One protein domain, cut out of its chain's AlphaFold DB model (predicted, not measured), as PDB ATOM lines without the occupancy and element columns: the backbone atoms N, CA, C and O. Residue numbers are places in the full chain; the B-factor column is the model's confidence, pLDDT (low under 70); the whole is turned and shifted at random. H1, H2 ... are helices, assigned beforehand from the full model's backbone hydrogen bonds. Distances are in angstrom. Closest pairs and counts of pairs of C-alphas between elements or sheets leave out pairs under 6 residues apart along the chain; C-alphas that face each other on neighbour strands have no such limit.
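This is residues 15 to 115 of the 146 residues of the protein "GTPase" of Petrotoga sp. 9PWA.NaAc.5.4 (UniProt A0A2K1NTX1). Four helices make a small cluster: H2 and H3 run nearly side by side, H4 slants across both, and H1, touching no helix, lies beside H3 and H4. Residues 48 to 64 and 92 to 115 loop round the outside. The printed part has 101 residues, with H1 to H4 in chain order and no named strand; it is all helix, compact with a radius of gyration of the C-alphas of 12.7 A, and spans 34 by 28 by 24 A.

Start at H2, residues 33 to 47, which touches H4, residues 78 to 91, at a steep tilt of 52 degrees; the closest C-alphas, of Val 43 and Asn 87, are 5.4 A apart. H4, with residues 81 to 85 alone, touches H3, residues 65 to 73, as a helical hairpin; the closest C-alphas, of Phe 72 and Arg 81, are 5.2 A apart. H1, residues 15 to 27, is near H4. Every O i to N i+4 pair is within hydrogen-bond range in H1, H2 and H4; H3 has 3 of 5.

Find C-alpha 15 at (127.251, 195.042, 164.829); from there H1 runs 18.1 A. H2 runs 21.0 A, H3 12.5 A, and H4 20.1 A to C-alpha 91 at (123.744, 179.020, 157.721).

The printed part has no cut; the H2 to H3 link is long. Residues 110 to 112 have pLDDT under 70.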
ATOM      1  N   TRP A  15     127.921 195.353 166.084       95.12
ATOM      2  CA  TRP A  15     127.251 195.042 164.829       95.12
ATOM      3  C   TRP A  15     128.115 195.325 163.597       95.12
ATOM      4  O   TRP A  15     127.917 194.652 162.586       95.12
ATOM      5  N   THR A  16     129.067 196.266 163.657       95.44
ATOM      6  CA  THR A  16     129.940 196.578 162.517       95.44
ATOM      7  C   THR A  16     130.786 195.372 162.138       95.44
ATOM      8  O   THR A  16     130.858 195.036 160.960       95.44
ATOM      9  N   ASN A  17     131.357 194.671 163.121       96.06
ATOM     10  CA  ASN A  17     132.216 193.510 162.878       96.06
ATOM     11  C   ASN A  17     131.427 192.373 162.230       96.06
ATOM     12  O   ASN A  17     131.841 191.836 161.203       96.06
ATOM     13  N   PHE A  18     130.240 192.077 162.766       97.50
ATOM     14  CA  PHE A  18     129.360 191.068 162.180       97.50
ATOM     15  C   PHE A  18     128.947 191.445 160.756       97.50
ATOM     16  O   PHE A  18     128.894 190.585 159.882       97.50
ATOM     17  N   TYR A  19     128.650 192.725 160.508       96.88
ATOM     18  CA  TYR A  19     128.178 193.182 159.199       96.88
ATOM     19  C   TYR A  19     129.291 193.118 158.162       96.88
ATOM     20  O   TYR A  19     129.009 192.699 157.046       96.88
ATOM     21  N   MET A  20     130.529 193.455 158.533       96.62
ATOM     22  CA  MET A  20     131.702 193.292 157.669       96.62
ATOM     23  C   MET A  20     131.938 191.815 157.340       96.62
ATOM     24  O   MET A  20     131.928 191.447 156.172       96.62
ATOM     25  N   LYS A  21     132.001 190.934 158.349       98.00
ATOM     26  CA  LYS A  21     132.181 189.488 158.115       98.00
ATOM     27  C   LYS A  21     131.063 188.871 157.280       98.00
ATOM     28  O   LYS A  21     131.319 188.015 156.437       98.00
ATOM     29  N   PHE A  22     129.820 189.295 157.503       98.38
ATOM     30  CA  PHE A  22     128.713 188.855 156.668       98.38
ATOM     31  C   PHE A  22     128.810 189.416 155.248       98.38
ATOM     32  O   PHE A  22     128.469 188.701 154.313       98.38
ATOM     33  N   ALA A  23     129.262 190.659 155.071       98.25
ATOM     34  CA  ALA A  23     129.426 191.263 153.757       98.25
ATOM     35  C   ALA A  23     130.454 190.503 152.908       98.25
ATOM     36  O   ALA A  23     130.131 190.137 151.776       98.25
ATOM     37  N   ASP A  24     131.612 190.174 153.486       97.88
ATOM     38  CA  ASP A  24     132.644 189.354 152.837       97.88
ATOM     39  C   ASP A  24     132.068 187.999 152.412       97.88
ATOM     40  O   ASP A  24     132.175 187.584 151.258       97.88
ATOM     41  N   LYS A  25     131.361 187.333 153.336       98.38
ATOM     42  CA  LYS A  25     130.746 186.026 153.077       98.38
ATOM     43  C   LYS A  25     129.644 186.093 152.021       98.38
ATOM     44  O   LYS A  25     129.461 185.159 151.245       98.38
ATOM     45  N   LEU A  26     128.887 187.185 151.996       98.44
ATOM     46  CA  LEU A  26     127.809 187.410 151.041       98.44
ATOM     47  C   LEU A  26     128.348 187.613 149.620       98.44
ATOM     48  O   LEU A  26     127.698 187.177 148.668       98.44
ATOM     49  N   LEU A  27     129.525 188.232 149.471       98.44
ATOM     50  CA  LEU A  27     130.165 188.468 148.175       98.44
ATOM     51  C   LEU A  27     130.466 187.165 147.416       98.44
ATOM     52  O   LEU A  27     130.332 187.134 146.193       98.44
ATOM     53  N   GLU A  28     130.751 186.067 148.126       98.38
ATOM     54  CA  GLU A  28     130.944 184.730 147.532       98.38
ATOM     55  C   GLU A  28     129.744 184.275 146.670       98.38
ATOM     56  O   GLU A  28     129.901 183.473 145.750       98.38
ATOM     57  N   TYR A  29     128.548 184.822 146.918       98.56
ATOM     58  CA  TYR A  29     127.312 184.474 146.213       98.56
ATOM     59  C   TYR A  29     126.971 185.389 145.031       98.56
ATOM     60  O   TYR A  29     125.920 185.203 144.408       98.56
ATOM     61  N   LYS A  30     127.833 186.353 144.676       98.38
ATOM     62  CA  LYS A  30     127.618 187.277 143.543       98.38
ATOM     63  C   LYS A  30     127.205 186.550 142.254       98.38
ATOM     64  O   LYS A  30     126.304 186.997 141.544       98.38
ATOM     65  N   ASN A  31     127.823 185.397 141.995       98.06
ATOM     66  CA  ASN A  31     127.593 184.580 140.801       98.06
ATOM     67  C   ASN A  31     126.633 183.391 141.026       98.06
ATOM     68  O   ASN A  31     126.351 182.664 140.078       98.06
ATOM     69  N   ASP A  32     126.100 183.205 142.239       98.00
ATOM     70  CA  ASP A  32     125.158 182.125 142.594       98.00
ATOM     71  C   ASP A  32     123.964 182.662 143.413       98.00
ATOM     72  O   ASP A  32     123.635 182.234 144.525       98.00
ATOM     73  N   ARG A  33     123.300 183.673 142.845       97.94
ATOM     74  CA  ARG A  33     122.223 184.432 143.503       97.94
ATOM     75  C   ARG A  33     120.962 183.600 143.736       97.94
ATOM     76  O   ARG A  33     120.249 183.813 144.713       97.94
ATOM     77  N   THR A  34     120.702 182.609 142.886       96.56
ATOM     78  CA  THR A  34     119.582 181.678 143.072       96.56
ATOM     79  C   THR A  34     119.770 180.819 144.321       96.56
ATOM     80  O   THR A  34     118.811 180.605 145.066       96.56
ATOM     81  N   ASN A  35     120.985 180.335 144.584       97.88
ATOM     82  CA  ASN A  35     121.284 179.606 145.813       97.88
ATOM     83  C   ASN A  35     121.219 180.525 147.039       97.88
ATOM     84  O   ASN A  35     120.600 180.162 148.040       97.88
ATOM     85  N   LEU A  36     121.750 181.749 146.937       98.50
ATOM     86  CA  LEU A  36     121.651 182.749 148.004       98.50
ATOM     87  C   LEU A  36     120.206 182.967 148.468       98.50
ATOM     88  O   LEU A  36     119.942 182.949 149.667       98.50
ATOM     89  N   ILE A  37     119.259 183.125 147.541       97.12
ATOM     90  CA  ILE A  37     117.842 183.318 147.893       97.12
ATOM     91  C   ILE A  37     117.295 182.121 148.673       97.12
ATOM     92  O   ILE A  37     116.608 182.320 149.672       97.12
ATOM     93  N   LYS A  38     117.641 180.890 148.278       97.94
ATOM     94  CA  LYS A  38     117.229 179.670 148.995       97.94
ATOM     95  C   LYS A  38     117.828 179.595 150.401       97.94
ATOM     96  O   LYS A  38     117.147 179.185 151.338       97.94
ATOM     97  N   LEU A  39     119.086 179.999 150.572       98.44
ATOM     98  CA  LEU A  39     119.728 180.051 151.889       98.44
ATOM     99  C   LEU A  39     119.076 181.101 152.791       98.44
ATOM    100  O   LEU A  39     118.840 180.838 153.969       98.44
ATOM    101  N   ILE A  40     118.738 182.265 152.239       98.06
ATOM    102  CA  ILE A  40     118.008 183.306 152.965       98.06
ATOM    103  C   ILE A  40     116.588 182.847 153.318       98.06
ATOM    104  O   ILE A  40     116.137 183.098 154.432       98.06
ATOM    105  N   ASP A  41     115.899 182.132 152.434       97.88
ATOM    106  CA  ASP A  41     114.598 181.536 152.754       97.88
ATOM    107  C   ASP A  41     114.704 180.572 153.946       97.88
ATOM    108  O   ASP A  41     114.012 180.730 154.953       97.88
ATOM    109  N   LYS A  42     115.719 179.698 153.928       98.50
ATOM    110  CA  LYS A  42     116.044 178.800 155.045       98.50
ATOM    111  C   LYS A  42     116.347 179.548 156.355       98.50
ATOM    112  O   LYS A  42     116.001 179.050 157.429       98.50
ATOM    113  N   VAL A  43     116.976 180.729 156.307       98.56
ATOM    114  CA  VAL A  43     117.187 181.588 157.494       98.56
ATOM    115  C   VAL A  43     115.847 181.959 158.128       98.56
ATOM    116  O   VAL A  43     115.696 181.828 159.350       98.56
ATOM    117  N   PHE A  44     114.889 182.410 157.312       97.62
ATOM    118  CA  PHE A  44     113.569 182.852 157.764       97.62
ATOM    119  C   PHE A  44     112.704 181.694 158.264       97.62
ATOM    120  O   PHE A  44     112.106 181.820 159.340       97.62
ATOM    121  N   ASP A  45     112.737 180.553 157.576       98.06
ATOM    122  CA  ASP A  45     112.089 179.318 158.021       98.06
ATOM    123  C   ASP A  45     112.597 178.894 159.402       98.06
ATOM    124  O   ASP A  45     111.812 178.723 160.339       98.06
ATOM    125  N   LYS A  46     113.924 178.833 159.589       98.50
ATOM    126  CA  LYS A  46     114.529 178.525 160.898       98.50
ATOM    127  C   LYS A  46     114.231 179.581 161.958       98.50
ATOM    128  O   LYS A  46     114.328 179.296 163.148       98.50
ATOM    129  N   SER A  47     113.928 180.817 161.565       97.56
ATOM    130  CA  SER A  47     113.571 181.887 162.502       97.56
ATOM    131  C   SER A  47     112.105 181.819 162.931       97.56
ATOM    132  O   SER A  47     111.731 182.537 163.858       97.56
ATOM    133  N   ASN A  48     111.277 180.998 162.271       97.06
ATOM    134  CA  ASN A  48     109.818 181.051 162.369       97.06
ATOM    135  C   ASN A  48     109.289 182.482 162.127       97.06
ATOM    136  O   ASN A  48     108.439 183.003 162.856       97.06
ATOM    137  N   LEU A  49     109.866 183.163 161.130       95.81
ATOM    138  CA  LEU A  49     109.521 184.528 160.743       95.81
ATOM    139  C   LEU A  49     109.128 184.563 159.271       95.81
ATOM    140  O   LEU A  49     109.710 183.878 158.441       95.81
ATOM    141  N   LYS A  50     108.181 185.439 158.927       93.31
ATOM    142  CA  LYS A  50     107.797 185.651 157.530       93.31
ATOM    143  C   LYS A  50     108.980 186.195 156.720       93.31
ATOM    144  O   LYS A  50     109.448 187.307 157.005       93.31
ATOM    145  N   ASN A  51     109.372 185.458 155.682       93.44
ATOM    146  CA  ASN A  51     110.341 185.906 154.689       93.44
ATOM    147  C   ASN A  51     109.808 187.161 153.953       93.44
ATOM    148  O   ASN A  51     108.700 187.129 153.405       93.44
ATOM    149  N   PRO A  52     110.532 188.300 153.979       91.81
ATOM    150  CA  PRO A  52     110.127 189.516 153.276       91.81
ATOM    151  C   PRO A  52     110.375 189.471 151.758       91.81
ATOM    152  O   PRO A  52     109.877 190.353 151.059       91.81
ATOM    153  N   PHE A  53     111.117 188.486 151.245       92.88
ATOM    154  CA  PHE A  53     111.529 188.387 149.838       92.88
ATOM    155  C   PHE A  53     110.585 187.506 149.017       92.88
ATOM    156  O   PHE A  53     111.006 186.605 148.296       92.88
ATOM    157  N   MET A  54     109.290 187.795 149.153       91.19
ATOM    158  CA  MET A  54     108.204 187.120 148.449       91.19
ATOM    159  C   MET A  54     107.446 188.127 147.574       91.19
ATOM    160  O   MET A  54     107.079 189.206 148.049       91.19
ATOM    161  N   GLU A  55     107.159 187.779 146.321       86.38
ATOM    162  CA  GLU A  55     106.318 188.545 145.393       86.38
ATOM    163  C   GLU A  55     105.224 187.614 144.847       86.38
ATOM    164  O   GLU A  55     105.511 186.557 144.303       86.38
ATOM    165  N   ASN A  56     103.950 187.968 145.048       87.38
ATOM    166  CA  ASN A  56     102.788 187.164 144.622       87.38
ATOM    167  C   ASN A  56     102.771 185.701 145.119       87.38
ATOM    168  O   ASN A  56     102.194 184.835 144.473       87.38
ATOM    169  N   GLY A  57     103.358 185.434 146.289       89.19
ATOM    170  CA  GLY A  57     103.416 184.087 146.873       89.19
ATOM    171  C   GLY A  57     104.614 183.255 146.416       89.19
ATOM    172  O   GLY A  57     104.802 182.156 146.927       89.19
ATOM    173  N   GLU A  58     105.452 183.796 145.536       91.88
ATOM    174  CA  GLU A  58     106.691 183.172 145.085       91.88
ATOM    175  C   GLU A  58     107.898 183.885 145.694       91.88
ATOM    176  O   GLU A  58     107.852 185.087 145.974       91.88
ATOM    177  N   LEU A  59     108.987 183.145 145.903       93.81
ATOM    178  CA  LEU A  59     110.273 183.741 146.252       93.81
ATOM    179  C   LEU A  59     110.737 184.674 145.136       93.81
ATOM    180  O   LEU A  59     110.461 184.442 143.959       93.81
ATOM    181  N   PHE A  60     111.484 185.712 145.506       93.69
ATOM    182  CA  PHE A  60     112.200 186.506 144.514       93.69
ATOM    183  C   PHE A  60     113.064 185.588 143.638       93.69
ATOM    184  O   PHE A  60     113.670 184.635 144.116       93.69
ATOM    185  N   ASP A  61     113.125 185.882 142.345       93.00
ATOM    186  CA  ASP A  61     113.943 185.127 141.392       93.00
ATOM    187  C   ASP A  61     115.386 185.648 141.306       93.00
ATOM    188  O   ASP A  61     116.250 184.980 140.742       93.00
ATOM    189  N   ASP A  62     115.648 186.826 141.876       95.75
ATOM    190  CA  ASP A  62     116.961 187.459 141.964       95.75
ATOM    191  C   ASP A  62     117.018 188.417 143.173       95.75
ATOM    192  O   ASP A  62     115.986 188.909 143.645       95.75
ATOM    193  N   ILE A  63     118.215 188.683 143.702       96.75
ATOM    194  CA  ILE A  63     118.426 189.507 144.897       96.75
ATOM    195  C   ILE A  63     119.751 190.272 144.822       96.75
ATOM    196  O   ILE A  63     120.752 189.779 144.305       96.75
ATOM    197  N   CYS A  64     119.762 191.486 145.373       97.44
ATOM    198  CA  CYS A  64     120.966 192.297 145.548       97.44
ATOM    199  C   CYS A  64     121.416 192.311 147.024       97.44
ATOM    200  O   CYS A  64     120.580 192.118 147.919       97.44
ATOM    201  N   PRO A  65     122.694 192.604 147.320       97.75
ATOM    202  CA  PRO A  65     123.230 192.504 148.676       97.75
ATOM    203  C   PRO A  65     122.564 193.496 149.642       97.75
ATOM    204  O   PRO A  65     122.210 193.137 150.763       97.75
ATOM    205  N   PHE A  66     122.249 194.714 149.194       95.44
ATOM    206  CA  PHE A  66     121.529 195.705 150.009       95.44
ATOM    207  C   PHE A  66     120.118 195.239 150.395       95.44
ATOM    208  O   PHE A  66     119.640 195.501 151.502       95.44
ATOM    209  N   THR A  67     119.461 194.489 149.503       95.12
ATOM    210  CA  THR A  67     118.165 193.869 149.795       95.12
ATOM    211  C   THR A  67     118.316 192.777 150.852       95.12
ATOM    212  O   THR A  67     117.513 192.759 151.782       95.12
ATOM    213  N   VAL A  68     119.377 191.959 150.817       96.69
ATOM    214  CA  VAL A  68     119.690 190.998 151.897       96.69
ATOM    215  C   VAL A  68     119.872 191.713 153.241       96.69
ATOM    216  O   VAL A  68     119.252 191.327 154.230       96.69
ATOM    217  N   PHE A  69     120.631 192.810 153.289       95.19
ATOM    218  CA  PHE A  69     120.808 193.586 154.525       95.19
ATOM    219  C   PHE A  69     119.498 194.210 155.037       95.19
ATOM    220  O   PHE A  69     119.299 194.363 156.247       95.19
ATOM    221  N   SER A  70     118.556 194.530 154.144       92.12
ATOM    222  CA  SER A  70     117.241 195.048 154.542       92.12
ATOM    223  C   SER A  70     116.448 194.070 155.422       92.12
ATOM    224  O   SER A  70     115.670 194.512 156.273       92.12
ATOM    225  N   ALA A  71     116.675 192.755 155.287       89.94
ATOM    226  CA  ALA A  71     115.880 191.724 155.960       89.94
ATOM    227  C   ALA A  71     115.940 191.825 157.490       89.94
ATOM    228  O   ALA A  71     114.955 191.525 158.170       89.94
ATOM    229  N   PHE A  72     117.070 192.284 158.023       91.62
ATOM    230  CA  PHE A  72     117.302 192.455 159.455       91.62
ATOM    231  C   PHE A  72     117.471 193.924 159.877       91.62
ATOM    232  O   PHE A  72     117.370 194.212 161.068       91.62
ATOM    233  N   ASN A  73     117.648 194.860 158.934       91.12
ATOM    234  CA  ASN A  73     117.680 196.310 159.205       91.12
ATOM    235  C   ASN A  73     116.311 197.005 159.094       91.12
ATOM    236  O   ASN A  73     116.182 198.188 159.405       91.12
ATOM    237  N   ARG A  74     115.266 196.291 158.670       86.75
ATOM    238  CA  ARG A  74     113.875 196.769 158.705       86.75
ATOM    239  C   ARG A  74     113.394 197.085 160.124       86.75
ATOM    240  O   ARG A  74     113.941 196.599 161.111       86.75
ATOM    241  N   GLN A  75     112.315 197.860 160.231       86.12
ATOM    242  CA  GLN A  75     111.639 198.114 161.508       86.12
ATOM    243  C   GLN A  75     110.948 196.834 162.039       86.12
ATOM    244  O   GLN A  75     109.753 196.612 161.845       86.12
ATOM    245  N   ILE A  76     111.723 195.965 162.690       89.75
ATOM    246  CA  ILE A  76     111.281 194.738 163.371       89.75
ATOM    247  C   ILE A  76     111.679 194.769 164.845       89.75
ATOM    248  O   ILE A  76     112.537 195.542 165.265       89.75
ATOM    249  N   LYS A  77     111.056 193.900 165.648       92.50
ATOM    250  CA  LYS A  77     111.429 193.730 167.058       92.50
ATOM    251  C   LYS A  77     112.903 193.329 167.165       92.50
ATOM    252  O   LYS A  77     113.358 192.476 166.406       92.50
ATOM    253  N   MET A  78     113.609 193.877 168.157       93.06
ATOM    254  CA  MET A  78     115.033 193.598 168.386       93.06
ATOM    255  C   MET A  78     115.330 192.095 168.481       93.06
ATOM    256  O   MET A  78     116.226 191.598 167.808       93.06
ATOM    257  N   ASN A  79     114.509 191.349 169.228       95.81
ATOM    258  CA  ASN A  79     114.656 189.896 169.344       95.81
ATOM    259  C   ASN A  79     114.556 189.190 167.984       95.81
ATOM    260  O   ASN A  79     115.319 188.269 167.735       95.81
ATOM    261  N   ASN A  80     113.684 189.651 167.079       96.12
ATOM    262  CA  ASN A  80     113.572 189.073 165.738       96.12
ATOM    263  C   ASN A  80     114.833 189.351 164.912       96.12
ATOM    264  O   ASN A  80     115.309 188.454 164.226       96.12
ATOM    265  N   ARG A  81     115.398 190.564 165.001       95.25
ATOM    266  CA  ARG A  81     116.671 190.909 164.348       95.25
ATOM    267  C   ARG A  81     117.802 190.005 164.833       95.25
ATOM    268  O   ARG A  81     118.500 189.424 164.011       95.25
ATOM    269  N   ILE A  82     117.938 189.834 166.148       96.94
ATOM    270  CA  ILE A  82     118.946 188.948 166.749       96.94
ATOM    271  C   ILE A  82     118.734 187.496 166.295       96.94
ATOM    272  O   ILE A  82     119.702 186.830 165.938       96.94
ATOM    273  N   THR A  83     117.491 187.004 166.259       98.31
ATOM    274  CA  THR A  83     117.177 185.652 165.764       98.31
ATOM    275  C   THR A  83     117.576 185.468 164.297       98.31
ATOM    276  O   THR A  83     118.213 184.469 163.973       98.31
ATOM    277  N   ILE A  84     117.282 186.442 163.427       98.00
ATOM    278  CA  ILE A  84     117.696 186.398 162.016       98.00
ATOM    279  C   ILE A  84     119.223 186.337 161.913       98.00
ATOM    280  O   ILE A  84     119.748 185.477 161.213       98.00
ATOM    281  N   LEU A  85     119.951 187.189 162.645       98.00
ATOM    282  CA  LEU A  85     121.417 187.202 162.603       98.00
ATOM    283  C   LEU A  85     122.046 185.919 163.168       98.00
ATOM    284  O   LEU A  85     123.061 185.473 162.644       98.00
ATOM    285  N   LYS A  86     121.438 185.282 164.179       98.56
ATOM    286  CA  LYS A  86     121.862 183.952 164.659       98.56
ATOM    287  C   LYS A  86     121.748 182.894 163.568       98.56
ATOM    288  O   LYS A  86     122.691 182.137 163.360       98.56
ATOM    289  N   ASN A  87     120.632 182.873 162.847       98.75
ATOM    290  CA  ASN A  87     120.435 181.916 161.762       98.75
ATOM    291  C   ASN A  87     121.309 182.232 160.544       98.75
ATOM    292  O   ASN A  87     121.771 181.305 159.889       98.75
ATOM    293  N   ILE A  88     121.575 183.512 160.260       98.69
ATOM    294  CA  ILE A  88     122.568 183.922 159.257       98.69
ATOM    295  C   ILE A  88     123.951 183.406 159.660       98.69
ATOM    296  O   ILE A  88     124.600 182.748 158.855       98.69
ATOM    297  N   LYS A  89     124.377 183.631 160.910       98.56
ATOM    298  CA  LYS A  89     125.655 183.122 161.423       98.56
ATOM    299  C   LYS A  89     125.779 181.614 161.215       98.56
ATOM    300  O   LYS A  89     126.810 181.157 160.745       98.56
ATOM    301  N   GLU A  90     124.735 180.864 161.563       98.62
ATOM    302  CA  GLU A  90     124.720 179.405 161.442       98.62
ATOM    303  C   GLU A  90     124.750 178.937 159.979       98.62
ATOM    304  O   GLU A  90     125.555 178.082 159.633       98.62
ATOM    305  N   ILE A  91     123.886 179.481 159.114       98.56
ATOM    306  CA  ILE A  91     123.744 179.020 157.721       98.56
ATOM    307  C   ILE A  91     124.929 179.438 156.848       98.56
ATOM    308  O   ILE A  91     125.312 178.686 155.957       98.56
ATOM    309  N   PHE A  92     125.487 180.625 157.084       98.38
ATOM    310  CA  PHE A  92     126.613 181.166 156.321       98.38
ATOM    311  C   PHE A  92     127.966 180.922 157.003       98.38
ATOM    312  O   PHE A  92     128.979 181.408 156.509       98.38
ATOM    313  N   GLU A  93     127.986 180.190 158.122       98.12
ATOM    314  CA  GLU A  93     129.200 179.816 158.863       98.12
ATOM    315  C   GLU A  93     130.076 181.027 159.238       98.12
ATOM    316  O   GLU A  93     131.300 181.012 159.126       98.12
ATOM    317  N   ILE A  94     129.439 182.114 159.681       98.19
ATOM    318  CA  ILE A  94     130.135 183.364 160.008       98.19
ATOM    319  C   ILE A  94     130.831 183.221 161.357       98.19
ATOM    320  O   ILE A  94     130.174 183.005 162.380       98.19
ATOM    321  N   ASP A  95     132.140 183.441 161.404       96.62
ATOM    322  CA  ASP A  95     132.913 183.422 162.647       96.62
ATOM    323  C   ASP A  95     132.969 184.801 163.331       96.62
ATOM    324  O   ASP A  95     134.007 185.445 163.413       96.62
ATOM    325  N   GLU A  96     131.809 185.298 163.773       97.50
ATOM    326  CA  GLU A  96     131.702 186.527 164.577       97.50
ATOM    327  C   GLU A  96     130.533 186.450 165.572       97.50
ATOM    328  O   GLU A  96     129.543 185.743 165.343       97.50
ATOM    329  N   ILE A  97     130.634 187.144 166.702       96.19
ATOM    330  CA  ILE A  97     129.593 187.224 167.724       96.19
ATOM    331  C   ILE A  97     128.359 187.926 167.147       96.19
ATOM    332  O   ILE A  97     128.444 188.977 166.517       96.19
ATOM    333  N   VAL A  98     127.176 187.356 167.393       97.44
ATOM    334  CA  VAL A  98     125.923 188.008 166.996       97.44
ATOM    335  C   VAL A  98     125.704 189.244 167.873       97.44
ATOM    336  O   VAL A  98     125.594 189.094 169.094       97.44
ATOM    337  N   PRO A  99     125.581 190.447 167.288       95.81
ATOM    338  CA  PRO A  99     125.393 191.672 168.050       95.81
ATOM    339  C   PRO A  99     124.073 191.661 168.824       95.81
ATOM    340  O   PRO A  99     123.036 191.209 168.329       95.81
ATOM    341  N   SER A 100     124.112 192.204 170.039       93.31
ATOM    342  CA  SER A 100     122.929 192.385 170.896       93.31
ATOM    343  C   SER A 100     122.368 193.814 170.855       93.31
ATOM    344  O   SER A 100     121.230 194.048 171.261       93.31
ATOM    345  N   GLU A 101     123.143 194.755 170.310       91.81
ATOM    346  CA  GLU A 101     122.817 196.172 170.172       91.81
ATOM    347  C   GLU A 101     123.193 196.679 168.775       91.81
ATOM    348  O   GLU A 101     124.093 196.158 168.122       91.81
ATOM    349  N   PHE A 102     122.488 197.712 168.310       92.38
ATOM    350  CA  PHE A 102     122.615 198.242 166.947       92.38
ATOM    351  C   PHE A 102     122.631 199.768 166.946       92.38
ATOM    352  O   PHE A 102     121.891 200.415 166.199       92.38
ATOM    353  N   ALA A 103     123.419 200.354 167.848       91.25
ATOM    354  CA  ALA A 103     123.517 201.800 167.963       91.25
ATOM    355  C   ALA A 103     123.964 202.422 166.630       91.25
ATOM    356  O   ALA A 103     124.886 201.931 165.983       91.25
ATOM    357  N   GLY A 104     123.290 203.495 166.211       87.44
ATOM    358  CA  GLY A 104     123.591 204.201 164.963       87.44
ATOM    359  C   GLY A 104     123.040 203.556 163.686       87.44
ATOM    360  O   GLY A 104     123.064 204.206 162.646       87.44
ATOM    361  N   VAL A 105     122.488 202.336 163.733       87.25
ATOM    362  CA  VAL A 105     121.869 201.732 162.544       87.25
ATOM    363  C   VAL A 105     120.486 202.334 162.302       87.25
ATOM    364  O   VAL A 105     119.584 202.203 163.130       87.25
ATOM    365  N   THR A 106     120.297 202.966 161.144       81.31
ATOM    366  CA  THR A 106     118.990 203.467 160.705       81.31
ATOM    367  C   THR A 106     118.074 202.321 160.283       81.31
ATOM    368  O   THR A 106     118.518 201.370 159.640       81.31
ATOM    369  N   PHE A 107     116.780 202.422 160.593       80.56
ATOM    370  CA  PHE A 107     115.803 201.422 160.171       80.56
ATOM    371  C   PHE A 107     115.355 201.639 158.728       80.56
ATOM    372  O   PHE A 107     115.012 202.755 158.338       80.56
ATOM    373  N   VAL A 108     115.268 200.549 157.966       77.00
ATOM    374  CA  VAL A 108     114.604 200.550 156.658       77.00
ATOM    375  C   VAL A 108     113.084 200.558 156.887       77.00
ATOM    376  O   VAL A 108     112.575 199.681 157.602       77.00
ATOM    377  N   PRO A 109     112.329 201.525 156.326       76.69
ATOM    378  CA  PRO A 109     110.877 201.523 156.441       76.69
ATOM    379  C   PRO A 109     110.285 200.243 155.828       76.69
ATOM    380  O   PRO A 109     110.758 199.811 154.778       76.69
ATOM    381  N   PRO A 110     109.219 199.654 156.405       68.19
ATOM    382  CA  PRO A 110     108.639 198.399 155.911       68.19
ATOM    383  C   PRO A 110     108.193 198.410 154.439       68.19
ATOM    384  O   PRO A 110     108.038 197.348 153.846       68.19
ATOM    385  N   LEU A 111     107.984 199.595 153.854       68.12
ATOM    386  CA  LEU A 111     107.620 199.783 152.447       68.12
ATOM    387  C   LEU A 111     108.772 199.470 151.473       68.12
ATOM    388  O   LEU A 111     108.513 199.191 150.304       68.12
ATOM    389  N   PHE A 112     110.023 199.494 151.940       68.69
ATOM    390  CA  PHE A 112     111.219 199.285 151.123       68.69
ATOM    391  C   PHE A 112     111.848 197.921 151.426       68.69
ATOM    392  O   PHE A 112     112.880 197.822 152.081       68.69
ATOM    393  N   THR A 113     111.220 196.841 150.955       70.69
ATOM    394  CA  THR A 113     111.765 195.471 151.077       70.69
ATOM    395  C   THR A 113     112.767 195.113 149.981       70.69
ATOM    396  O   THR A 113     113.265 193.993 149.948       70.69
ATOM    397  N   ARG A 114     113.025 196.038 149.052       85.50
ATOM    398  CA  ARG A 114     113.792 195.827 147.824       85.50
ATOM    399  C   ARG A 114     114.492 197.120 147.419       85.50
ATOM    400  O   ARG A 114     113.882 198.186 147.466       85.50
ATOM    401  N   PHE A 115     115.744 197.007 146.993       91.00
ATOM    402  CA  PHE A 115     116.562 198.120 146.481       91.00
ATOM    403  C   PHE A 115     116.631 198.156 144.945       91.00
ATOM    404  O   PHE A 115     117.458 198.855 144.375       91.00
TER     405      PHE A 115